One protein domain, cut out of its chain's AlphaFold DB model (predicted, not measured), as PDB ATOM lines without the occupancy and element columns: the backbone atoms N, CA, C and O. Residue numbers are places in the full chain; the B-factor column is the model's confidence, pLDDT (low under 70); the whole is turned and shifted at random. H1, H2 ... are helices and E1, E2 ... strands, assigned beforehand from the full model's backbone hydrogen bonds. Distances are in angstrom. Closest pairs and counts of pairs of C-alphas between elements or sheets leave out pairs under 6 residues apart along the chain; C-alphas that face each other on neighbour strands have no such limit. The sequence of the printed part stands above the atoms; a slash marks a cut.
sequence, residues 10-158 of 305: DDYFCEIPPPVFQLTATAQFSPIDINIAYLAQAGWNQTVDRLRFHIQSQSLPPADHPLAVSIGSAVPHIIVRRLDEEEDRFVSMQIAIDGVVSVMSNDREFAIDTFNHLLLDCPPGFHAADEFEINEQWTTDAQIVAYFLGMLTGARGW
ATOM      1  N   ASP A  10      22.933 -89.494  19.583       88.12
ATOM      2  CA  ASP A  10      21.727 -89.569  18.753       88.12
ATOM      3  C   ASP A  10      20.607 -90.399  19.401       88.12
ATOM      4  O   ASP A  10      19.427 -90.123  19.171       88.12
ATOM      5  N   ASP A  11      20.949 -91.339  20.288       89.69
ATOM      6  CA  ASP A  11      19.966 -92.152  21.012       89.69
ATOM      7  C   ASP A  11      19.124 -91.308  21.985       89.69
ATOM      8  O   ASP A  11      18.006 -91.689  22.329       89.69
ATOM      9  N   TYR A  12      19.604 -90.134  22.407       88.31
ATOM     10  CA  TYR A  12      18.846 -89.238  23.286       88.31
ATOM     11  C   TYR A  12      17.662 -88.548  22.593       88.31
ATOM     12  O   TYR A  12      16.782 -88.037  23.278       88.31
ATOM     13  N   PHE A  13      17.580 -88.579  21.260       84.31
ATOM     14  CA  PHE A  13      16.476 -87.972  20.502       84.31
ATOM     15  C   PHE A  13      15.340 -88.952  20.164       84.31
ATOM     16  O   PHE A  13      14.473 -88.637  19.347       84.31
ATOM     17  N   CYS A  14      15.326 -90.142  20.771       81.75
ATOM     18  CA  CYS A  14      14.225 -91.094  20.631       81.75
ATOM     19  C   CYS A  14      13.118 -90.874  21.683       81.75
ATOM     20  O   CYS A  14      13.260 -90.078  22.607       81.75
ATOM     21  N   GLU A  15      11.995 -91.587  21.538       78.81
ATOM     22  CA  GLU A  15      10.827 -91.467  22.432       78.81
ATOM     23  C   GLU A  15      11.155 -91.800  23.898       78.81
ATOM     24  O   GLU A  15      10.564 -91.230  24.813       78.81
ATOM     25  N   ILE A  16      12.116 -92.702  24.122       87.12
ATOM     26  CA  ILE A  16      12.584 -93.102  25.452       87.12
ATOM     27  C   ILE A  16      14.108 -92.915  25.494       87.12
ATOM     28  O   ILE A  16      14.838 -93.862  25.190       87.12
ATOM     29  N   PRO A  17      14.601 -91.715  25.847       90.12
ATOM     30  CA  PRO A  17      16.033 -91.442  25.893       90.12
ATOM     31  C   PRO A  17      16.759 -92.360  26.894       90.12
ATOM     32  O   PRO A  17      16.182 -92.742  27.921       90.12
ATOM     33  N   PRO A  18      18.034 -92.707  26.637       94.19
ATOM     34  CA  PRO A  18      18.839 -93.463  27.580       94.19
ATOM     35  C   PRO A  18      19.143 -92.647  28.853       94.19
ATOM     36  O   PRO A  18      18.952 -91.427  28.885       94.19
ATOM     37  N   PRO A  19      19.633 -93.303  29.924       96.56
ATOM     38  CA  PRO A  19      20.058 -92.619  31.141       96.56
ATOM     39  C   PRO A  19      21.153 -91.575  30.877       96.56
ATOM     40  O   PRO A  19      22.007 -91.752  30.009       96.56
ATOM     41  N   VAL A  20      21.176 -90.511  31.677       97.00
ATOM     42  CA  VAL A  20      22.233 -89.487  31.678       97.00
ATOM     43  C   VAL A  20      23.145 -89.718  32.876       97.00
ATOM     44  O   VAL A  20      22.667 -89.987  33.982       97.00
ATOM     45  N   PHE A  21      24.458 -89.620  32.677       98.12
ATOM     46  CA  PHE A  21      25.399 -89.640  33.787       98.12
ATOM     47  C   PHE A  21      25.359 -88.288  34.484       98.12
ATOM     48  O   PHE A  21      25.523 -87.259  33.833       98.12
ATOM     49  N   GLN A  22      25.162 -88.295  35.797       97.12
ATOM     50  CA  GLN A  22      25.130 -87.117  36.642       97.12
ATOM     51  C   GLN A  22      26.213 -87.223  37.715       97.12
ATOM     52  O   GLN A  22      26.233 -88.176  38.494       97.12
ATOM     53  N   LEU A  23      27.064 -86.204  37.795       97.19
ATOM     54  CA  LEU A  23      27.963 -85.963  38.918       97.19
ATOM     55  C   LEU A  23      27.522 -84.671  39.602       97.19
ATOM     56  O   LEU A  23      27.432 -83.621  38.970       97.19
ATOM     57  N   THR A  24      27.218 -84.752  40.892       96.00
ATOM     58  CA  THR A  24      26.931 -83.587  41.733       96.00
ATOM     59  C   THR A  24      28.053 -83.443  42.743       96.00
ATOM     60  O   THR A  24      28.350 -84.397  43.455       96.00
ATOM     61  N   ALA A  25      28.677 -82.274  42.796       94.75
ATOM     62  CA  ALA A  25      29.767 -81.974  43.708       94.75
ATOM     63  C   ALA A  25      29.451 -80.691  44.478       94.75
ATOM     64  O   ALA A  25      29.172 -79.665  43.867       94.75
ATOM     65  N   THR A  26      29.496 -80.734  45.806       93.06
ATOM     66  CA  THR A  26      29.283 -79.538  46.638       93.06
ATOM     67  C   THR A  26      30.621 -79.042  47.163       93.06
ATOM     68  O   THR A  26      31.300 -79.773  47.885       93.06
ATOM     69  N   ALA A  27      31.009 -77.823  46.786       89.75
ATOM     70  CA  ALA A  27      32.253 -77.212  47.240       89.75
ATOM     71  C   ALA A  27      32.146 -76.776  48.709       89.75
ATOM     72  O   ALA A  27      31.245 -76.023  49.075       89.75
ATOM     73  N   GLN A  28      33.110 -77.181  49.537       86.88
ATOM     74  CA  GLN A  28      33.209 -76.746  50.941       86.88
ATOM     75  C   GLN A  28      34.104 -75.506  51.122       86.88
ATOM     76  O   GLN A  28      34.509 -75.160  52.233       86.88
ATOM     77  N   PHE A  29      34.431 -74.826  50.024       85.75
ATOM     78  CA  PHE A  29      35.387 -73.726  49.974       85.75
ATOM     79  C   PHE A  29      34.933 -72.626  49.008       85.75
ATOM     80  O   PHE A  29      34.076 -72.821  48.152       85.75
ATOM     81  N   SER A  30      35.526 -71.440  49.154       84.38
ATOM     82  CA  SER A  30      35.284 -70.281  48.291       84.38
ATOM     83  C   SER A  30      36.587 -69.504  48.100       84.38
ATOM     84  O   SER A  30      37.258 -69.232  49.102       84.38
ATOM     85  N   PRO A  31      36.940 -69.072  46.875       85.19
ATOM     86  CA  PRO A  31      36.218 -69.249  45.607       85.19
ATOM     87  C   PRO A  31      36.441 -70.619  44.946       85.19
ATOM     88  O   PRO A  31      37.439 -71.279  45.205       85.19
ATOM     89  N   ILE A  32      35.556 -70.986  44.017       87.19
ATOM     90  CA  ILE A  32      35.803 -72.035  43.022       87.19
ATOM     91  C   ILE A  32      36.643 -71.423  41.889       87.19
ATOM     92  O   ILE A  32      36.228 -70.447  41.256       87.19
ATOM     93  N   ASP A  33      37.830 -71.976  41.649       86.81
ATOM     94  CA  ASP A  33      38.688 -71.629  40.511       86.81
ATOM     95  C   ASP A  33      38.284 -72.477  39.284       86.81
ATOM     96  O   ASP A  33      38.104 -73.687  39.388       86.81
ATOM     97  N   ILE A  34      38.141 -71.844  38.116       86.50
ATOM     98  CA  ILE A  34      37.786 -72.499  36.849       86.50
ATOM     99  C   ILE A  34      38.920 -72.302  35.846       86.50
ATOM    100  O   ILE A  34      39.249 -71.170  35.468       86.50
ATOM    101  N   ASN A  35      39.478 -73.412  35.371       84.94
ATOM    102  CA  ASN A  35      40.551 -73.451  34.388       84.94
ATOM    103  C   ASN A  35      40.024 -73.135  32.974       84.94
ATOM    104  O   ASN A  35      39.716 -74.027  32.183       84.94
ATOM    105  N   ILE A  36      39.926 -71.848  32.626       77.69
ATOM    106  CA  ILE A  36      39.457 -71.411  31.295       77.69
ATOM    107  C   ILE A  36      40.369 -71.946  30.185       77.69
ATOM    108  O   ILE A  36      39.912 -72.224  29.078       77.69
ATOM    109  N   ALA A  37      41.656 -72.116  30.465       73.38
ATOM    110  CA  ALA A  37      42.611 -72.554  29.464       73.38
ATOM    111  C   ALA A  37      42.427 -74.021  29.042       73.38
ATOM    112  O   ALA A  37      42.876 -74.398  27.963       73.38
ATOM    113  N   TYR A  38      41.726 -74.832  29.843       78.56
ATOM    114  CA  TYR A  38      41.231 -76.140  29.413       78.56
ATOM    115  C   TYR A  38      40.121 -76.026  28.353       78.56
ATOM    116  O   TYR A  38      40.014 -76.870  27.466       78.56
ATOM    117  N   LEU A  39      39.297 -74.975  28.427       72.75
ATOM    118  CA  LEU A  39      38.207 -74.722  27.479       72.75
ATOM    119  C   LEU A  39      38.684 -74.020  26.198       72.75
ATOM    120  O   LEU A  39      38.052 -74.146  25.150       72.75
ATOM    121  N   ALA A  40      39.773 -73.254  26.271       64.69
ATOM    122  CA  ALA A  40      40.260 -72.452  25.158       64.69
ATOM    123  C   ALA A  40      41.212 -73.229  24.234       64.69
ATOM    124  O   ALA A  40      42.200 -73.805  24.674       64.69
ATOM    125  N   GLN A  41      40.974 -73.152  22.922       54.16
ATOM    126  CA  GLN A  41      41.874 -73.724  21.908       54.16
ATOM    127  C   GLN A  41      43.105 -72.840  21.623       54.16
ATOM    128  O   GLN A  41      44.116 -73.332  21.127       54.16
ATOM    129  N   ALA A  42      43.039 -71.537  21.923       51.06
ATOM    130  CA  ALA A  42      44.149 -70.593  21.782       51.06
ATOM    131  C   ALA A  42      43.915 -69.317  22.614       51.06
ATOM    132  O   ALA A  42      42.782 -68.987  22.962       51.06
ATOM    133  N   GLY A  43      44.987 -68.564  22.880       50.88
ATOM    134  CA  GLY A  43      44.917 -67.187  23.395       50.88
ATOM    135  C   GLY A  43      44.890 -67.027  24.917       50.88
ATOM    136  O   GLY A  43      45.130 -65.918  25.384       50.88
ATOM    137  N   TRP A  44      44.680 -68.105  25.672       61.00
ATOM    138  CA  TRP A  44      44.717 -68.100  27.137       61.00
ATOM    139  C   TRP A  44      45.895 -68.934  27.644       61.00
ATOM    140  O   TRP A  44      46.187 -70.016  27.130       61.00
ATOM    141  N   ASN A  45      46.604 -68.417  28.639       58.69
ATOM    142  CA  ASN A  45      47.753 -69.057  29.246       58.69
ATOM    143  C   ASN A  45      47.303 -69.994  30.376       58.69
ATOM    144  O   ASN A  45      46.858 -69.549  31.435       58.69
ATOM    145  N   GLN A  46      47.518 -71.294  30.163       60.09
ATOM    146  CA  GLN A  46      47.186 -72.389  31.085       60.09
ATOM    147  C   GLN A  46      47.759 -72.252  32.498       60.09
ATOM    148  O   GLN A  46      47.286 -72.910  33.416       60.09
ATOM    149  N   THR A  47      48.778 -71.418  32.693       59.12
ATOM    150  CA  THR A  47      49.421 -71.238  33.998       59.12
ATOM    151  C   THR A  47      48.853 -70.064  34.802       59.12
ATOM    152  O   THR A  47      49.116 -69.979  36.000       59.12
ATOM    153  N   VAL A  48      48.125 -69.130  34.176       62.56
ATOM    154  CA  VAL A  48      47.715 -67.869  34.834       62.56
ATOM    155  C   VAL A  48      46.250 -67.495  34.641       62.56
ATOM    156  O   VAL A  48      45.695 -66.819  35.510       62.56
ATOM    157  N   ASP A  49      45.620 -67.931  33.553       67.06
ATOM    158  CA  ASP A  49      44.274 -67.499  33.205       67.06
ATOM    159  C   ASP A  49      43.211 -68.423  33.796       67.06
ATOM    160  O   ASP A  49      43.103 -69.600  33.452       67.06
ATOM    161  N   ARG A  50      42.392 -67.858  34.684       73.19
ATOM    162  CA  ARG A  50      41.310 -68.554  35.380       73.19
ATOM    163  C   ARG A  50      40.141 -67.627  35.644       73.19
ATOM    164  O   ARG A  50      40.317 -66.417  35.800       73.19
ATOM    165  N   LEU A  51      38.960 -68.219  35.766       81.19
ATOM    166  CA  LEU A  51      37.794 -67.530  36.292       81.19
ATOM    167  C   LEU A  51      37.631 -67.898  37.765       81.19
ATOM    168  O   LEU A  51      37.623 -69.073  38.113       81.19
ATOM    169  N   ARG A  52      37.498 -66.888  38.623       83.31
ATOM    170  CA  ARG A  52      37.220 -67.064  40.050       83.31
ATOM    171  C   ARG A  52      35.754 -66.842  40.328       83.31
ATOM    172  O   ARG A  52      35.245 -65.747  40.097       83.31
ATOM    173  N   PHE A  53      35.104 -67.861  40.869       82.50
ATOM    174  CA  PHE A  53      33.704 -67.813  41.239       82.50
ATOM    175  C   PHE A  53      33.552 -67.885  42.758       82.50
ATOM    176  O   PHE A  53      33.766 -68.922  43.381       82.50
ATOM    177  N   HIS A  54      33.213 -66.757  43.375       82.06
ATOM    178  CA  HIS A  54      32.998 -66.686  44.816       82.06
ATOM    179  C   HIS A  54      31.595 -67.186  45.161       82.06
ATOM    180  O   HIS A  54      30.608 -66.553  44.788       82.06
ATOM    181  N   ILE A  55      31.520 -68.293  45.899       78.94
ATOM    182  CA  ILE A  55      30.247 -68.825  46.392       78.94
ATOM    183  C   ILE A  55      29.735 -67.962  47.552       78.94
ATOM    184  O   ILE A  55      30.516 -67.492  48.391       78.94
ATOM    185  N   GLN A  56      28.425 -67.727  47.591       70.50
ATOM    186  CA  GLN A  56      27.783 -66.930  48.628       70.50
ATOM    187  C   GLN A  56      27.577 -67.797  49.868       70.50
ATOM    188  O   GLN A  56      26.617 -68.555  49.984       70.50
ATOM    189  N   SER A  57      28.486 -67.658  50.831       55.25
ATOM    190  CA  SER A  57      28.323 -68.246  52.159       55.25
ATOM    191  C   SER A  57      27.178 -67.535  52.897       55.25
ATOM    192  O   SER A  57      27.329 -66.427  53.409       55.25
ATOM    193  N   GLN A  58      25.993 -68.148  52.864       55.81
ATOM    194  CA  GLN A  58      24.903 -68.031  53.848       55.81
ATOM    195  C   GLN A  58      24.411 -66.631  54.269       55.81
ATOM    196  O   GLN A  58      23.822 -66.476  55.336       55.81
ATOM    197  N   SER A  59      24.558 -65.605  53.438       54.22
ATOM    198  CA  SER A  59      23.854 -64.336  53.651       54.22
ATOM    199  C   SER A  59      23.090 -63.969  52.395       54.22
ATOM    200  O   SER A  59      23.525 -63.137  51.603       54.22
ATOM    201  N   LEU A  60      21.930 -64.606  52.206       59.41
ATOM    202  CA  LEU A  60      20.905 -64.003  51.361       59.41
ATOM    203  C   LEU A  60      20.726 -62.560  51.857       59.41
ATOM    204  O   LEU A  60      20.644 -62.355  53.076       59.41
ATOM    205  N   PRO A  61      20.718 -61.555  50.963       58.88
ATOM    206  CA  PRO A  61      20.398 -60.205  51.388       58.88
ATOM    207  C   PRO A  61      19.048 -60.266  52.120       58.88
ATOM    208  O   PRO A  61      18.189 -61.059  51.714       58.88
ATOM    209  N   PRO A  62      18.854 -59.504  53.211       65.81
ATOM    210  CA  PRO A  62      17.585 -59.528  53.924       65.81
ATOM    211  C   PRO A  62      16.439 -59.266  52.935       65.81
ATOM    212  O   PRO A  62      16.630 -58.588  51.927       65.81
ATOM    213  N   ALA A  63      15.282 -59.893  53.157       64.94
ATOM    214  CA  ALA A  63      14.214 -59.998  52.151       64.94
ATOM    215  C   ALA A  63      13.682 -58.638  51.643       64.94
ATOM    216  O   ALA A  63      13.041 -58.572  50.599       64.94
ATOM    217  N   ASP A  64      13.955 -57.561  52.377       71.50
ATOM    218  CA  ASP A  64      13.640 -56.170  52.058       71.50
ATOM    219  C   ASP A  64      14.700 -55.467  51.184       71.50
ATOM    220  O   ASP A  64      14.480 -54.351  50.709       71.50
ATOM    221  N   HIS A  65      15.846 -56.101  50.936       67.06
ATOM    222  CA  HIS A  65      16.921 -55.549  50.126       67.06
ATOM    223  C   HIS A  65      16.579 -55.656  48.625       67.06
ATOM    224  O   HIS A  65      16.304 -56.755  48.142       67.06
ATOM    225  N   PRO A  66      16.685 -54.577  47.822       65.50
ATOM    226  CA  PRO A  66      16.364 -54.607  46.388       65.50
ATOM    227  C   PRO A  66      17.115 -55.691  45.594       65.50
ATOM    228  O   PRO A  66      16.560 -56.281  44.673       65.50
ATOM    229  N   LEU A  67      18.358 -56.006  45.987       55.91
ATOM    230  CA  LEU A  67      19.128 -57.116  45.400       55.91
ATOM    231  C   LEU A  67      18.577 -58.511  45.741       55.91
ATOM    232  O   LEU A  67      18.791 -59.421  44.952       55.91
ATOM    233  N   ALA A  68      17.868 -58.711  46.860       59.91
ATOM    234  CA  ALA A  68      17.259 -60.008  47.188       59.91
ATOM    235  C   ALA A  68      16.189 -60.397  46.158       59.91
ATOM    236  O   ALA A  68      16.088 -61.560  45.786       59.91
ATOM    237  N   VAL A  69      15.448 -59.411  45.642       60.59
ATOM    238  CA  VAL A  69      14.443 -59.601  44.585       60.59
ATOM    239  C   VAL A  69      15.100 -59.978  43.252       60.59
ATOM    240  O   VAL A  69      14.543 -60.768  42.501       60.59
ATOM    241  N   SER A  70      16.294 -59.447  42.963       53.44
ATOM    242  CA  SER A  70      17.040 -59.748  41.729       53.44
ATOM    243  C   SER A  70      17.872 -61.036  41.797       53.44
ATOM    244  O   SER A  70      18.106 -61.656  40.766       53.44
ATOM    245  N   ILE A  71      18.342 -61.427  42.987       54.38
ATOM    246  CA  ILE A  71      19.190 -62.613  43.212       54.38
ATOM    247  C   ILE A  71      18.349 -63.842  43.570       54.38
ATOM    248  O   ILE A  71      18.693 -64.946  43.166       54.38
ATOM    249  N   GLY A  72      17.225 -63.674  44.277       52.25
ATOM    250  CA  GLY A  72      16.367 -64.779  44.726       52.25
ATOM    251  C   GLY A  72      15.765 -65.625  43.596       52.25
ATOM    252  O   GLY A  72      15.286 -66.722  43.856       52.25
ATOM    253  N   SER A  73      15.817 -65.139  42.351       51.44
ATOM    254  CA  SER A  73      15.401 -65.856  41.141       51.44
ATOM    255  C   SER A  73      16.562 -66.397  40.292       51.44
ATOM    256  O   SER A  73      16.307 -66.993  39.248       51.44
ATOM    257  N   ALA A  74      17.825 -66.155  40.663       49.09
ATOM    258  CA  ALA A  74      18.981 -66.505  39.838       49.09
ATOM    259  C   ALA A  74      19.563 -67.877  40.227       49.09
ATOM    260  O   ALA A  74      20.262 -68.028  41.225       49.09
ATOM    261  N   VAL A  75      19.277 -68.872  39.389       53.09
ATOM    262  CA  VAL A  75      19.900 -70.206  39.326       53.09
ATOM    263  C   VAL A  75      20.665 -70.268  37.988       53.09
ATOM    264  O   VAL A  75      20.254 -69.582  37.050       53.09
ATOM    265  N   PRO A  76      21.611 -71.203  37.794       58.53
ATOM    266  CA  PRO A  76      23.074 -71.073  37.983       58.53
ATOM    267  C   PRO A  76      23.733 -69.799  37.404       58.53
ATOM    268  O   PRO A  76      23.215 -69.165  36.491       58.53
ATOM    269  N   HIS A  77      24.942 -69.464  37.870       71.94
ATOM    270  CA  HIS A  77      25.688 -68.298  37.360       71.94
ATOM    271  C   HIS A  77      26.735 -68.647  36.302       71.94
ATOM    272  O   HIS A  77      27.147 -67.769  35.543       71.94
ATOM    273  N   ILE A  78      27.168 -69.910  36.235       83.94
ATOM    274  CA  ILE A  78      28.124 -70.365  35.226       83.94
ATOM    275  C   ILE A  78      27.622 -71.655  34.607       83.94
ATOM    276  O   ILE A  78      27.290 -72.618  35.300       83.94
ATOM    277  N   ILE A  79      27.604 -71.653  33.281       86.44
ATOM    278  CA  ILE A  79      27.250 -72.788  32.451       86.44
ATOM    279  C   ILE A  79      28.424 -73.056  31.517       86.44
ATOM    280  O   ILE A  79      28.829 -72.183  30.747       86.44
ATOM    281  N   VAL A  80      28.938 -74.279  31.555       87.94
ATOM    282  CA  VAL A  80      29.978 -74.768  30.652       87.94
ATOM    283  C   VAL A  80      29.403 -75.925  29.853       87.94
ATOM    284  O   VAL A  80      28.843 -76.864  30.409       87.94
ATOM    285  N   ARG A  81      29.534 -75.854  28.531       88.00
ATOM    286  CA  ARG A  81      29.128 -76.915  27.610       88.00
ATOM    287  C   ARG A  81      30.313 -77.266  26.739       88.00
ATOM    288  O   ARG A  81      30.957 -76.363  26.205       88.00
ATOM    289  N   ARG A  82      30.569 -78.556  26.567       87.81
ATOM    290  CA  ARG A  82      31.591 -79.048  25.650       87.81
ATOM    291  C   ARG A  82      31.042 -80.231  24.872       87.81
ATOM    292  O   ARG A  82      30.680 -81.246  25.458       87.81
ATOM    293  N   LEU A  83      30.994 -80.062  23.557       88.25
ATOM    294  CA  LEU A  83      30.648 -81.095  22.595       88.25
ATOM    295  C   LEU A  83      31.916 -81.512  21.852       88.25
ATOM    296  O   LEU A  83      32.648 -80.662  21.349       88.25
ATOM    297  N   ASP A  84      32.160 -82.811  21.813       86.81
ATOM    298  CA  ASP A  84      33.179 -83.464  21.007       86.81
ATOM    299  C   ASP A  84      32.450 -84.343  19.983       86.81
ATOM    300  O   ASP A  84      32.001 -85.448  20.294       86.81
ATOM    301  N   GLU A  85      32.242 -83.789  18.787       80.06
ATOM    302  CA  GLU A  85      31.496 -84.455  17.713       80.06
ATOM    303  C   GLU A  85      32.247 -85.660  17.143       80.06
ATOM    304  O   GLU A  85      31.611 -86.625  16.727       80.06
ATOM    305  N   GLU A  86      33.584 -85.622  17.133       77.69
ATOM    306  CA  GLU A  86      34.407 -86.693  16.562       77.69
ATOM    307  C   GLU A  86      34.306 -87.968  17.400       77.69
ATOM    308  O   GLU A  86      34.172 -89.065  16.858       77.69
ATOM    309  N   GLU A  87      34.313 -87.817  18.724       85.94
ATOM    310  CA  GLU A  87      34.239 -88.937  19.662       85.94
ATOM    311  C   GLU A  87      32.808 -89.226  20.144       85.94
ATOM    312  O   GLU A  87      32.598 -90.200  20.872       85.94
ATOM    313  N   ASP A  88      31.821 -88.425  19.721       90.31
ATOM    314  CA  ASP A  88      30.403 -88.525  20.104       90.31
ATOM    315  C   ASP A  88      30.213 -88.429  21.636       90.31
ATOM    316  O   ASP A  88      29.628 -89.285  22.307       90.31
ATOM    317  N   ARG A  89      30.768 -87.355  22.214       94.56
ATOM    318  CA  ARG A  89      30.741 -87.077  23.660       94.56
ATOM    319  C   ARG A  89      30.274 -85.661  23.944       94.56
ATOM    320  O   ARG A  89      30.680 -84.704  23.288       94.56
ATOM    321  N   PHE A  90      29.448 -85.504  24.966       94.94
ATOM    322  CA  PHE A  90      28.934 -84.217  25.396       94.94
ATOM    323  C   PHE A  90      28.903 -84.129  26.911       94.94
ATOM    324  O   PHE A  90      28.429 -85.038  27.584       94.94
ATOM    325  N   VAL A  91      29.339 -82.986  27.432       95.88
ATOM    326  CA  VAL A  91      29.256 -82.661  28.852       95.88
ATOM    327  C   VAL A  91      28.692 -81.258  29.047       95.88
ATOM    328  O   VAL A  91      29.061 -80.298  28.360       95.88
ATOM    329  N   SER A  92      27.801 -81.141  30.025       94.62
ATOM    330  CA  SER A  92      27.274 -79.884  30.535       94.62
ATOM    331  C   SER A  92      27.593 -79.781  32.018       94.62
ATOM    332  O   SER A  92      27.181 -80.640  32.789       94.62
ATOM    333  N   MET A  93      28.258 -78.709  32.430       94.44
ATOM    334  CA  MET A  93      28.529 -78.387  33.826       94.44
ATOM    335  C   MET A  93      27.845 -77.075  34.205       94.44
ATOM    336  O   MET A  93      27.932 -76.079  33.487       94.44
ATOM    337  N   GLN A  94      27.184 -77.076  35.353       91.56
ATOM    338  CA  GLN A  94      26.584 -75.904  35.974       91.56
ATOM    339  C   GLN A  94      27.225 -75.669  37.329       91.56
ATOM    340  O   GLN A  94      27.389 -76.618  38.090       91.56
ATOM    341  N   ILE A  95      27.541 -74.414  37.632       89.25
ATOM    342  CA  ILE A  95      28.050 -74.003  38.942       89.25
ATOM    343  C   ILE A  95      27.075 -72.972  39.508       89.25
ATOM    344  O   ILE A  95      26.859 -71.896  38.930       89.25
ATOM    345  N   ALA A  96      26.443 -73.338  40.617       86.38
ATOM    346  CA  ALA A  96      25.488 -72.512  41.335       86.38
ATOM    347  C   ALA A  96      26.180 -71.660  42.411       86.38
ATOM    348  O   ALA A  96      27.287 -71.959  42.860       86.38
ATOM    349  N   ILE A  97      25.534 -70.556  42.807       80.88
ATOM    350  CA  ILE A  97      26.095 -69.580  43.760       80.88
ATOM    351  C   ILE A  97      26.288 -70.145  45.169       80.88
ATOM    352  O   ILE A  97      27.089 -69.619  45.939       80.88
ATOM    353  N   ASP A  98      25.571 -71.212  45.498       82.12
ATOM    354  CA  ASP A  98      25.679 -71.961  46.748       82.12
ATOM    355  C   ASP A  98      26.839 -72.972  46.748       82.12
ATOM    356  O   ASP A  98      27.078 -73.625  47.759       82.12
ATOM    357  N   GLY A  99      27.586 -73.077  45.645       85.00
ATOM    358  CA  GLY A  99      28.723 -73.984  45.511       85.00
ATOM    359  C   GLY A  99      28.365 -75.388  45.038       85.00
ATOM    360  O   GLY A  99      29.250 -76.243  44.993       85.00
ATOM    361  N   VAL A 100      27.111 -75.634  44.642       91.00
ATOM    362  CA  VAL A 100      26.732 -76.888  43.983       91.00
ATOM    363  C   VAL A 100      27.191 -76.866  42.525       91.00
ATOM    364  O   VAL A 100      26.826 -75.990  41.738       91.00
ATOM    365  N   VAL A 101      27.979 -77.871  42.157       93.19
ATOM    366  CA  VAL A 101      28.391 -78.168  40.788       93.19
ATOM    367  C   VAL A 101      27.613 -79.378  40.291       93.19
ATOM    368  O   VAL A 101      27.683 -80.450  40.883       93.19
ATOM    369  N   SER A 102      26.885 -79.225  39.187       94.81
ATOM    370  CA  SER A 102      26.174 -80.326  38.531       94.81
ATOM    371  C   SER A 102      26.740 -80.568  37.140       94.81
ATOM    372  O   SER A 102      26.709 -79.681  36.287       94.81
ATOM    373  N   VAL A 103      27.253 -81.771  36.912       96.81
ATOM    374  CA  VAL A 103      27.798 -82.237  35.639       96.81
ATOM    375  C   VAL A 103      26.867 -83.303  35.078       96.81
ATOM    376  O   VAL A 103      26.534 -84.260  35.769       96.81
ATOM    377  N   MET A 104      26.462 -83.151  33.820       97.31
ATOM    378  CA  MET A 104      25.674 -84.130  33.073       97.31
ATOM    379  C   MET A 104      26.403 -84.524  31.793       97.31
ATOM    380  O   MET A 104      26.959 -83.654  31.121       97.31
ATOM    381  N   SER A 105      26.380 -85.808  31.441       97.81
ATOM    382  CA  SER A 105      27.084 -86.335  30.268       97.81
ATOM    383  C   SER A 105      26.434 -87.603  29.716       97.81
ATOM    384  O   SER A 105      25.794 -88.352  30.457       97.81
ATOM    385  N   ASN A 106      26.648 -87.880  28.427       97.69
ATOM    386  CA  ASN A 106      26.389 -89.203  27.848       97.69
ATOM    387  C   ASN A 106      27.526 -90.203  28.109       97.69
ATOM    388  O   ASN A 106      27.382 -91.379  27.788       97.69
ATOM    389  N   ASP A 107      28.651 -89.739  28.651       97.44
ATOM    390  CA  ASP A 107      29.883 -90.494  28.883       97.44
ATOM    391  C   ASP A 107      30.438 -90.176  30.284       97.44
ATOM    392  O   ASP A 107      30.741 -89.019  30.605       97.44
ATOM    393  N   ARG A 108      30.554 -91.205  31.135       96.56
ATOM    394  CA  ARG A 108      31.017 -91.053  32.523       96.56
ATOM    395  C   ARG A 108      32.466 -90.582  32.601       96.56
ATOM    396  O   ARG A 108      32.777 -89.719  33.419       96.56
ATOM    397  N   GLU A 109      33.352 -91.163  31.800       95.94
ATOM    398  CA  GLU A 109      34.782 -90.839  31.847       95.94
ATOM    399  C   GLU A 109      34.997 -89.402  31.387       95.94
ATOM    400  O   GLU A 109      35.671 -88.629  32.062       95.94
ATOM    401  N   PHE A 110      34.296 -88.995  30.327       94.94
ATOM    402  CA  PHE A 110      34.346 -87.623  29.835       94.94
ATOM    403  C   PHE A 110      33.845 -86.589  30.855       94.94
ATOM    404  O   PHE A 110      34.404 -85.491  30.952       94.94
ATOM    405  N   ALA A 111      32.815 -86.928  31.637       95.94
ATOM    406  CA  ALA A 111      32.309 -86.069  32.706       95.94
ATOM    407  C   ALA A 111      33.332 -85.876  33.828       95.94
ATOM    408  O   ALA A 111      33.570 -84.745  34.252       95.94
ATOM    409  N   ILE A 112      33.938 -86.975  34.287       94.94
ATOM    410  CA  ILE A 112      34.932 -86.970  35.366       94.94
ATOM    411  C   ILE A 112      36.191 -86.233  34.919       94.94
ATOM    412  O   ILE A 112      36.666 -85.350  35.630       94.94
ATOM    413  N   ASP A 113      36.688 -86.526  33.718       93.50
ATOM    414  CA  ASP A 113      37.844 -85.837  33.157       93.50
ATOM    415  C   ASP A 113      37.576 -84.339  33.028       93.50
ATOM    416  O   ASP A 113      38.418 -83.528  33.408       93.50
ATOM    417  N   THR A 114      36.395 -83.951  32.544       92.38
ATOM    418  CA  THR A 114      36.031 -82.534  32.442       92.38
ATOM    419  C   THR A 114      35.954 -81.875  33.814       92.38
ATOM    420  O   THR A 114      36.462 -80.770  33.972       92.38
ATOM    421  N   PHE A 115      35.357 -82.531  34.813       94.00
ATOM    422  CA  PHE A 115      35.306 -82.025  36.186       94.00
ATOM    423  C   PHE A 115      36.709 -81.795  36.758       94.00
ATOM    424  O   PHE A 115      37.009 -80.693  37.224       94.00
ATOM    425  N   ASN A 116      37.587 -82.793  36.641       91.56
ATOM    426  CA  ASN A 116      38.950 -82.730  37.160       91.56
ATOM    427  C   ASN A 116      39.754 -81.609  36.498       91.56
ATOM    428  O   ASN A 116      40.249 -80.718  37.182       91.56
ATOM    429  N   HIS A 117      39.814 -81.588  35.167       88.88
ATOM    430  CA  HIS A 117      40.652 -80.620  34.464       88.88
ATOM    431  C   HIS A 117      40.141 -79.182  34.590       88.88
ATOM    432  O   HIS A 117      40.927 -78.232  34.545       88.88
ATOM    433  N   LEU A 118      38.821 -79.013  34.720       88.94
ATOM    434  CA  LEU A 118      38.206 -77.698  34.788       88.94
ATOM    435  C   LEU A 118      38.259 -77.096  36.197       88.94
ATOM    436  O   LEU A 118      38.406 -75.879  36.299       88.94
ATOM    437  N   LEU A 119      38.145 -77.908  37.255       89.50
ATOM    438  CA  LEU A 119      38.004 -77.420  38.635       89.50
ATOM    439  C   LEU A 119      39.143 -77.820  39.582       89.50
ATOM    440  O   LEU A 119      39.442 -77.065  40.503       89.50
ATOM    441  N   LEU A 120      39.778 -78.977  39.383       87.00
ATOM    442  CA  LEU A 120      40.824 -79.485  40.283       87.00
ATOM    443  C   LEU A 120      42.226 -79.173  39.754       87.00
ATOM    444  O   LEU A 120      43.077 -78.665  40.480       87.00
ATOM    445  N   ASP A 121      42.448 -79.374  38.456       82.94
ATOM    446  CA  ASP A 121      43.738 -79.126  37.808       82.94
ATOM    447  C   ASP A 121      43.883 -77.662  37.360       82.94
ATOM    448  O   ASP A 121      44.412 -77.377  36.285       82.94
ATOM    449  N   CYS A 122      43.391 -76.710  38.161       77.62
ATOM    450  CA  CYS A 122      43.531 -75.279  37.898       77.62
ATOM    451  C   CYS A 122      44.806 -74.737  38.571       77.62
ATOM    452  O   CYS A 122      44.832 -74.608  39.794       77.62
ATOM    453  N   PRO A 123      45.874 -74.372  37.831       67.50
ATOM    454  CA  PRO A 123      47.102 -73.872  38.439       67.50
ATOM    455  C   PRO A 123      46.942 -72.438  38.982       67.50
ATOM    456  O   PRO A 123      46.311 -71.594  38.340       67.50
ATOM    457  N   PRO A 124      47.564 -72.100  40.129       64.50
ATOM    458  CA  PRO A 124      48.150 -73.006  41.116       64.50
ATOM    459  C   PRO A 124      47.055 -73.855  41.769       64.50
ATOM    460  O   PRO A 124      46.040 -73.295  42.171       64.50
ATOM    461  N   GLY A 125      47.277 -75.167  41.890       61.88
ATOM    462  CA  GLY A 125      46.311 -76.084  42.498       61.88
ATOM    463  C   GLY A 125      46.106 -75.745  43.970       61.88
ATOM    464  O   GLY A 125      47.006 -75.959  44.784       61.88
ATOM    465  N   PHE A 126      44.953 -75.165  44.290       65.25
ATOM    466  CA  PHE A 126      44.570 -74.821  45.660       65.25
ATOM    467  C   PHE A 126      43.582 -75.814  46.263       65.25
ATOM    468  O   PHE A 126      43.492 -75.855  47.487       65.25
ATOM    469  N   HIS A 127      42.886 -76.591  45.425       78.00
ATOM    470  CA  HIS A 127      41.799 -77.461  45.851       78.00
ATOM    471  C   HIS A 127      41.925 -78.873  45.283       78.00
ATOM    472  O   HIS A 127      42.312 -79.051  44.127       78.00
ATOM    473  N   ALA A 128      41.595 -79.869  46.098       80.81
ATOM    474  CA  ALA A 128      41.600 -81.283  45.749       80.81
ATOM    475  C   ALA A 128      40.181 -81.880  45.768       80.81
ATOM    476  O   ALA A 128      39.224 -81.278  46.255       80.81
ATOM    477  N   ALA A 129      40.027 -83.075  45.187       83.06
ATOM    478  CA  ALA A 129      38.725 -83.736  45.048       83.06
ATOM    479  C   ALA A 129      38.032 -84.014  46.395       83.06
ATOM    480  O   ALA A 129      36.809 -84.069  46.449       83.06
ATOM    481  N   ASP A 130      38.798 -84.195  47.472       85.44
ATOM    482  CA  ASP A 130      38.300 -84.445  48.829       85.44
ATOM    483  C   ASP A 130      37.699 -83.202  49.503       85.44
ATOM    484  O   ASP A 130      36.985 -83.329  50.497       85.44
ATOM    485  N   GLU A 131      37.922 -82.012  48.942       86.62
ATOM    486  CA  GLU A 131      37.254 -80.769  49.347       86.62
ATOM    487  C   GLU A 131      35.867 -80.593  48.699       86.62
ATOM    488  O   GLU A 131      35.159 -79.618  48.980       86.62
ATOM    489  N   PHE A 132      35.463 -81.546  47.851       90.06
ATOM    490  CA  PHE A 132      34.118 -81.657  47.305       90.06
ATOM    491  C   PHE A 132      33.385 -82.866  47.887       90.06
ATOM    492  O   PHE A 132      33.895 -83.985  47.922       90.06
ATOM    493  N   GLU A 133      32.121 -82.670  48.252       92.81
ATOM    494  CA  GLU A 133      31.210 -83.791  48.485       92.81
ATOM    495  C   GLU A 133      30.643 -84.255  47.141       92.81
ATOM    496  O   GLU A 133      29.753 -83.605  46.589       92.81
ATOM    497  N   ILE A 134      31.191 -85.348  46.595       93.81
ATOM    498  CA  ILE A 134      30.874 -85.853  45.253       93.81
ATOM    499  C   ILE A 134      29.885 -87.024  45.324       93.81
ATOM    500  O   ILE A 134      30.082 -87.989  46.063       93.81
ATOM    501  N   ASN A 135      28.842 -86.963  44.499       95.75
ATOM    502  CA  ASN A 135      27.899 -88.045  44.239       95.75
ATOM    503  C   ASN A 135      27.796 -88.283  42.727       95.75
ATOM    504  O   ASN A 135      27.617 -87.339  41.959       95.75
ATOM    505  N   GLU A 136      27.891 -89.544  42.311       95.81
ATOM    506  CA  GLU A 136      27.822 -89.969  40.916       95.81
ATOM    507  C   GLU A 136      26.704 -90.988  40.713       95.81
ATOM    508  O   GLU A 136      26.602 -91.975  41.445       95.81
ATOM    509  N   GLN A 137      25.910 -90.809  39.661       96.25
ATOM    510  CA  GLN A 137      24.873 -91.766  39.292       96.25
ATOM    511  C   GLN A 137      24.514 -91.691  37.809       96.25
ATOM    512  O   GLN A 137      24.607 -90.644  37.179       96.25
ATOM    513  N   TRP A 138      24.030 -92.805  37.262       96.75
ATOM    514  CA  TRP A 138      23.241 -92.787  36.031       96.75
ATOM    515  C   TRP A 138      21.776 -92.606  36.405       96.75
ATOM    516  O   TRP A 138      21.254 -93.370  37.216       96.75
ATOM    517  N   THR A 139      21.115 -91.613  35.819       95.00
ATOM    518  CA  THR A 139      19.727 -91.280  36.144       95.00
ATOM    519  C   THR A 139      18.840 -91.279  34.905       95.00
ATOM    520  O   THR A 139      19.255 -90.882  33.818       95.00
ATOM    521  N   THR A 140      17.603 -91.735  35.084       94.31
ATOM    522  CA  THR A 140      16.505 -91.621  34.111       94.31
ATOM    523  C   THR A 140      15.471 -90.590  34.563       94.31
ATOM    524  O   THR A 140      14.329 -90.621  34.113       94.31
ATOM    525  N   ASP A 141      15.833 -89.729  35.517       92.75
ATOM    526  CA  ASP A 141      14.975 -88.644  35.970       92.75
ATOM    527  C   ASP A 141      14.600 -87.737  34.791       92.75
ATOM    528  O   ASP A 141      15.467 -87.212  34.087       92.75
ATOM    529  N   ALA A 142      13.296 -87.566  34.566       86.62
ATOM    530  CA  ALA A 142      12.789 -86.885  33.382       86.62
ATOM    531  C   ALA A 142      13.249 -85.422  33.299       86.62
ATOM    532  O   ALA A 142      13.489 -84.920  32.201       86.62
ATOM    533  N   GLN A 143      13.410 -84.742  34.438       86.12
ATOM    534  CA  GLN A 143      13.832 -83.347  34.475       86.12
ATOM    535  C   GLN A 143      15.318 -83.213  34.132       86.12
ATOM    536  O   GLN A 143      15.684 -82.357  33.326       86.12
ATOM    537  N   ILE A 144      16.169 -84.074  34.692       88.88
ATOM    538  CA  ILE A 144      17.607 -84.089  34.393       88.88
ATOM    539  C   ILE A 144      17.846 -84.463  32.930       88.88
ATOM    540  O   ILE A 144      18.640 -83.810  32.254       88.88
ATOM    541  N   VAL A 145      17.131 -85.466  32.419       89.88
ATOM    542  CA  VAL A 145      17.234 -85.875  31.013       89.88
ATOM    543  C   VAL A 145      16.783 -84.749  30.079       89.88
ATOM    544  O   VAL A 145      17.488 -84.432  29.122       89.88
ATOM    545  N   ALA A 146      15.659 -84.086  30.374       84.19
ATOM    546  CA  ALA A 146      15.194 -82.941  29.593       84.19
ATOM    547  C   ALA A 146      16.190 -81.771  29.626       84.19
ATOM    548  O   ALA A 146      16.441 -81.138  28.599       84.19
ATOM    549  N   TYR A 147      16.798 -81.502  30.784       88.00
ATOM    550  CA  TYR A 147      17.816 -80.465  30.909       88.00
ATOM    551  C   TYR A 147      19.067 -80.809  30.091       88.00
ATOM    552  O   TYR A 147      19.535 -79.987  29.305       88.00
ATOM    553  N   PHE A 148      19.582 -82.035  30.218       93.12
ATOM    554  CA  PHE A 148      20.702 -82.529  29.418       93.12
ATOM    555  C   PHE A 148      20.432 -82.380  27.917       93.12
ATOM    556  O   PHE A 148      21.278 -81.849  27.198       93.12
ATOM    557  N   LEU A 149      19.237 -82.764  27.464       88.50
ATOM    558  CA  LEU A 149      18.801 -82.603  26.079       88.50
ATOM    559  C   LEU A 149      18.808 -81.141  25.636       88.50
ATOM    560  O   LEU A 149      19.399 -80.825  24.607       88.50
ATOM    561  N   GLY A 150      18.228 -80.234  26.426       82.88
ATOM    562  CA  GLY A 150      18.249 -78.802  26.122       82.88
ATOM    563  C   GLY A 150      19.673 -78.253  25.987       82.88
ATOM    564  O   GLY A 150      19.973 -77.469  25.081       82.88
ATOM    565  N   MET A 151      20.587 -78.716  26.842       88.19
ATOM    566  CA  MET A 151      21.996 -78.330  26.796       88.19
ATOM    567  C   MET A 151      22.724 -78.909  25.585       88.19
ATOM    568  O   MET A 151      23.492 -78.176  24.957       88.19
ATOM    569  N   LEU A 152      22.460 -80.171  25.240       88.62
ATOM    570  CA  LEU A 152      23.013 -80.857  24.073       88.62
ATOM    571  C   LEU A 152      22.551 -80.193  22.776       88.62
ATOM    572  O   LEU A 152      23.381 -79.876  21.927       88.62
ATOM    573  N   THR A 153      21.253 -79.907  22.641       80.00
ATOM    574  CA  THR A 153      20.706 -79.163  21.498       80.00
ATOM    575  C   THR A 153      21.334 -77.780  21.399       80.00
ATOM    576  O   THR A 153      21.702 -77.340  20.317       80.00
ATOM    577  N   GLY A 154      21.532 -77.091  22.522       75.56
ATOM    578  CA  GLY A 154      22.227 -75.811  22.508       75.56
ATOM    579  C   GLY A 154      23.726 -75.910  22.175       75.56
ATOM    580  O   GLY A 154      24.290 -74.925  21.703       75.56
ATOM    581  N   ALA A 155      24.376 -77.051  22.436       75.69
ATOM    582  CA  ALA A 155      25.807 -77.276  22.206       75.69
ATOM    583  C   ALA A 155      26.139 -77.777  20.799       75.69
ATOM    584  O   ALA A 155      27.134 -77.333  20.239       75.69
ATOM    585  N   ARG A 156      25.274 -78.604  20.193       69.81
ATOM    586  CA  ARG A 156      25.306 -78.946  18.754       69.81
ATOM    587  C   ARG A 156      25.122 -77.716  17.850       69.81
ATOM    588  O   ARG A 156      25.125 -77.818  16.627       69.81
ATOM    589  N   GLY A 157      24.914 -76.544  18.459       59.28
ATOM    590  CA  GLY A 157      24.190 -75.458  17.838       59.28
ATOM    591  C   GLY A 157      22.763 -75.910  17.534       59.28
ATOM    592  O   GLY A 157      22.429 -77.095  17.506       59.28
ATOM    593  N   TRP A 158      21.896 -74.957  17.231       53.16
ATOM    594  CA  TRP A 158      20.800 -75.309  16.340       53.16
ATOM    595  C   TRP A 158      21.472 -75.664  15.026       53.16
ATOM    596  O   TRP A 158      21.900 -74.734  14.355       53.16
TER     597      TRP A 158
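What this domain is: This is residues 10 to 158 of the 305 residues of the protein "DUF4145 domain-containing protein" of candidate division WOR-1 bacterium DG_54_3 (UniProt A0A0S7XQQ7). A twisted sheet of five strands, E4 E5 E6 E1 E7, lies between two helices: H5 crosses one face and H4 packs on the other, making three layers. Near the last residues of H4 sit the small two-stranded sheet E2 E3 and the short helix H2, while the short helices H3 and H1 lie far from the core. The printed part has 149 residues, with five named helices and seven named strands in the order H1 E1 E2 H2 E3 H3 E4 E5 E6 H4 E7 H5; both sheets are antiparallel, and the class is mixed, helices and strands. The whole is compact, with a radius of gyration of the C-alphas of 16.4 A and spans of 46 by 39 by 31 A.

Where its parts are: Start in the large sheet at C-alpha 78, (28.124, -70.365, 35.226), where E4, residues 78 to 84, begins. Beside it come E5, residues 89 to 95, E6, residues 100 to 105, E1, residues 20 to 27 and 22.2 A long, and E7, residues 132 to 139 and 20.6 A long. H4 takes residues 108 to 120, 17.0 A; H5 runs 19.7 A from residue 142 to C-alpha 155 at (25.807, -77.276, 22.206). The short elements are H1, residues 10 to 13, E2, 32 to 34, H2, 36 to 39, E3, 51 to 53, and H3, 66 to 71.

How they stand to each other: E4, E5 and E6 form a meander, each strand the antiparallel neighbour of the one before, and both its pairs are hairpins. Look for N 80 and O 93 at 2.8 A, N 94 and O 102 at 2.8 A, N 23 and O 103 at 2.9 A between E1 and E6, and N 22 and O 137 at 2.8 A between E1 and E7. E6, H4 and E7 make a split strand-helix-strand unit, two strands running the same way with E1 between them, and its crossover is right-handed. H5 is on the sheet at a height of 8.8 A, across the strands, at 86 degrees to E1 on the local plane. H4 is on the opposite face; its closest C-alpha pair with E5 is Val 91 and Ala 111, 6.0 A. H4 touches H2 with residues 117 to 118 alone, the closest C-alphas being those of Tyr 38 and Leu 118, 6.4 A. In the small sheet, N 34 and O 51 are 2.8 A apart. H1 is close to but not clearly touching H5, Tyr 12 and Leu 149 having the closest C-alphas at 7.2 A. H3 touches no helix. Every O i to N i+4 pair is within hydrogen-bond range in H4 and H5, against 1 of 2 in H3; H1 and H2 are too short for such a pair.

The domain as a whole: The C-alphas farthest apart, those of Asp 64 and Glu 86, are 51.2 A apart. The printed part has no cut. The links H2 to E3, E3 to H3 and H4 to E7 are long. The mean pLDDT of the printed part is 81.0, and 36 residues are under 70, among them 40 to 49, 57 to 63 and 65 to 76.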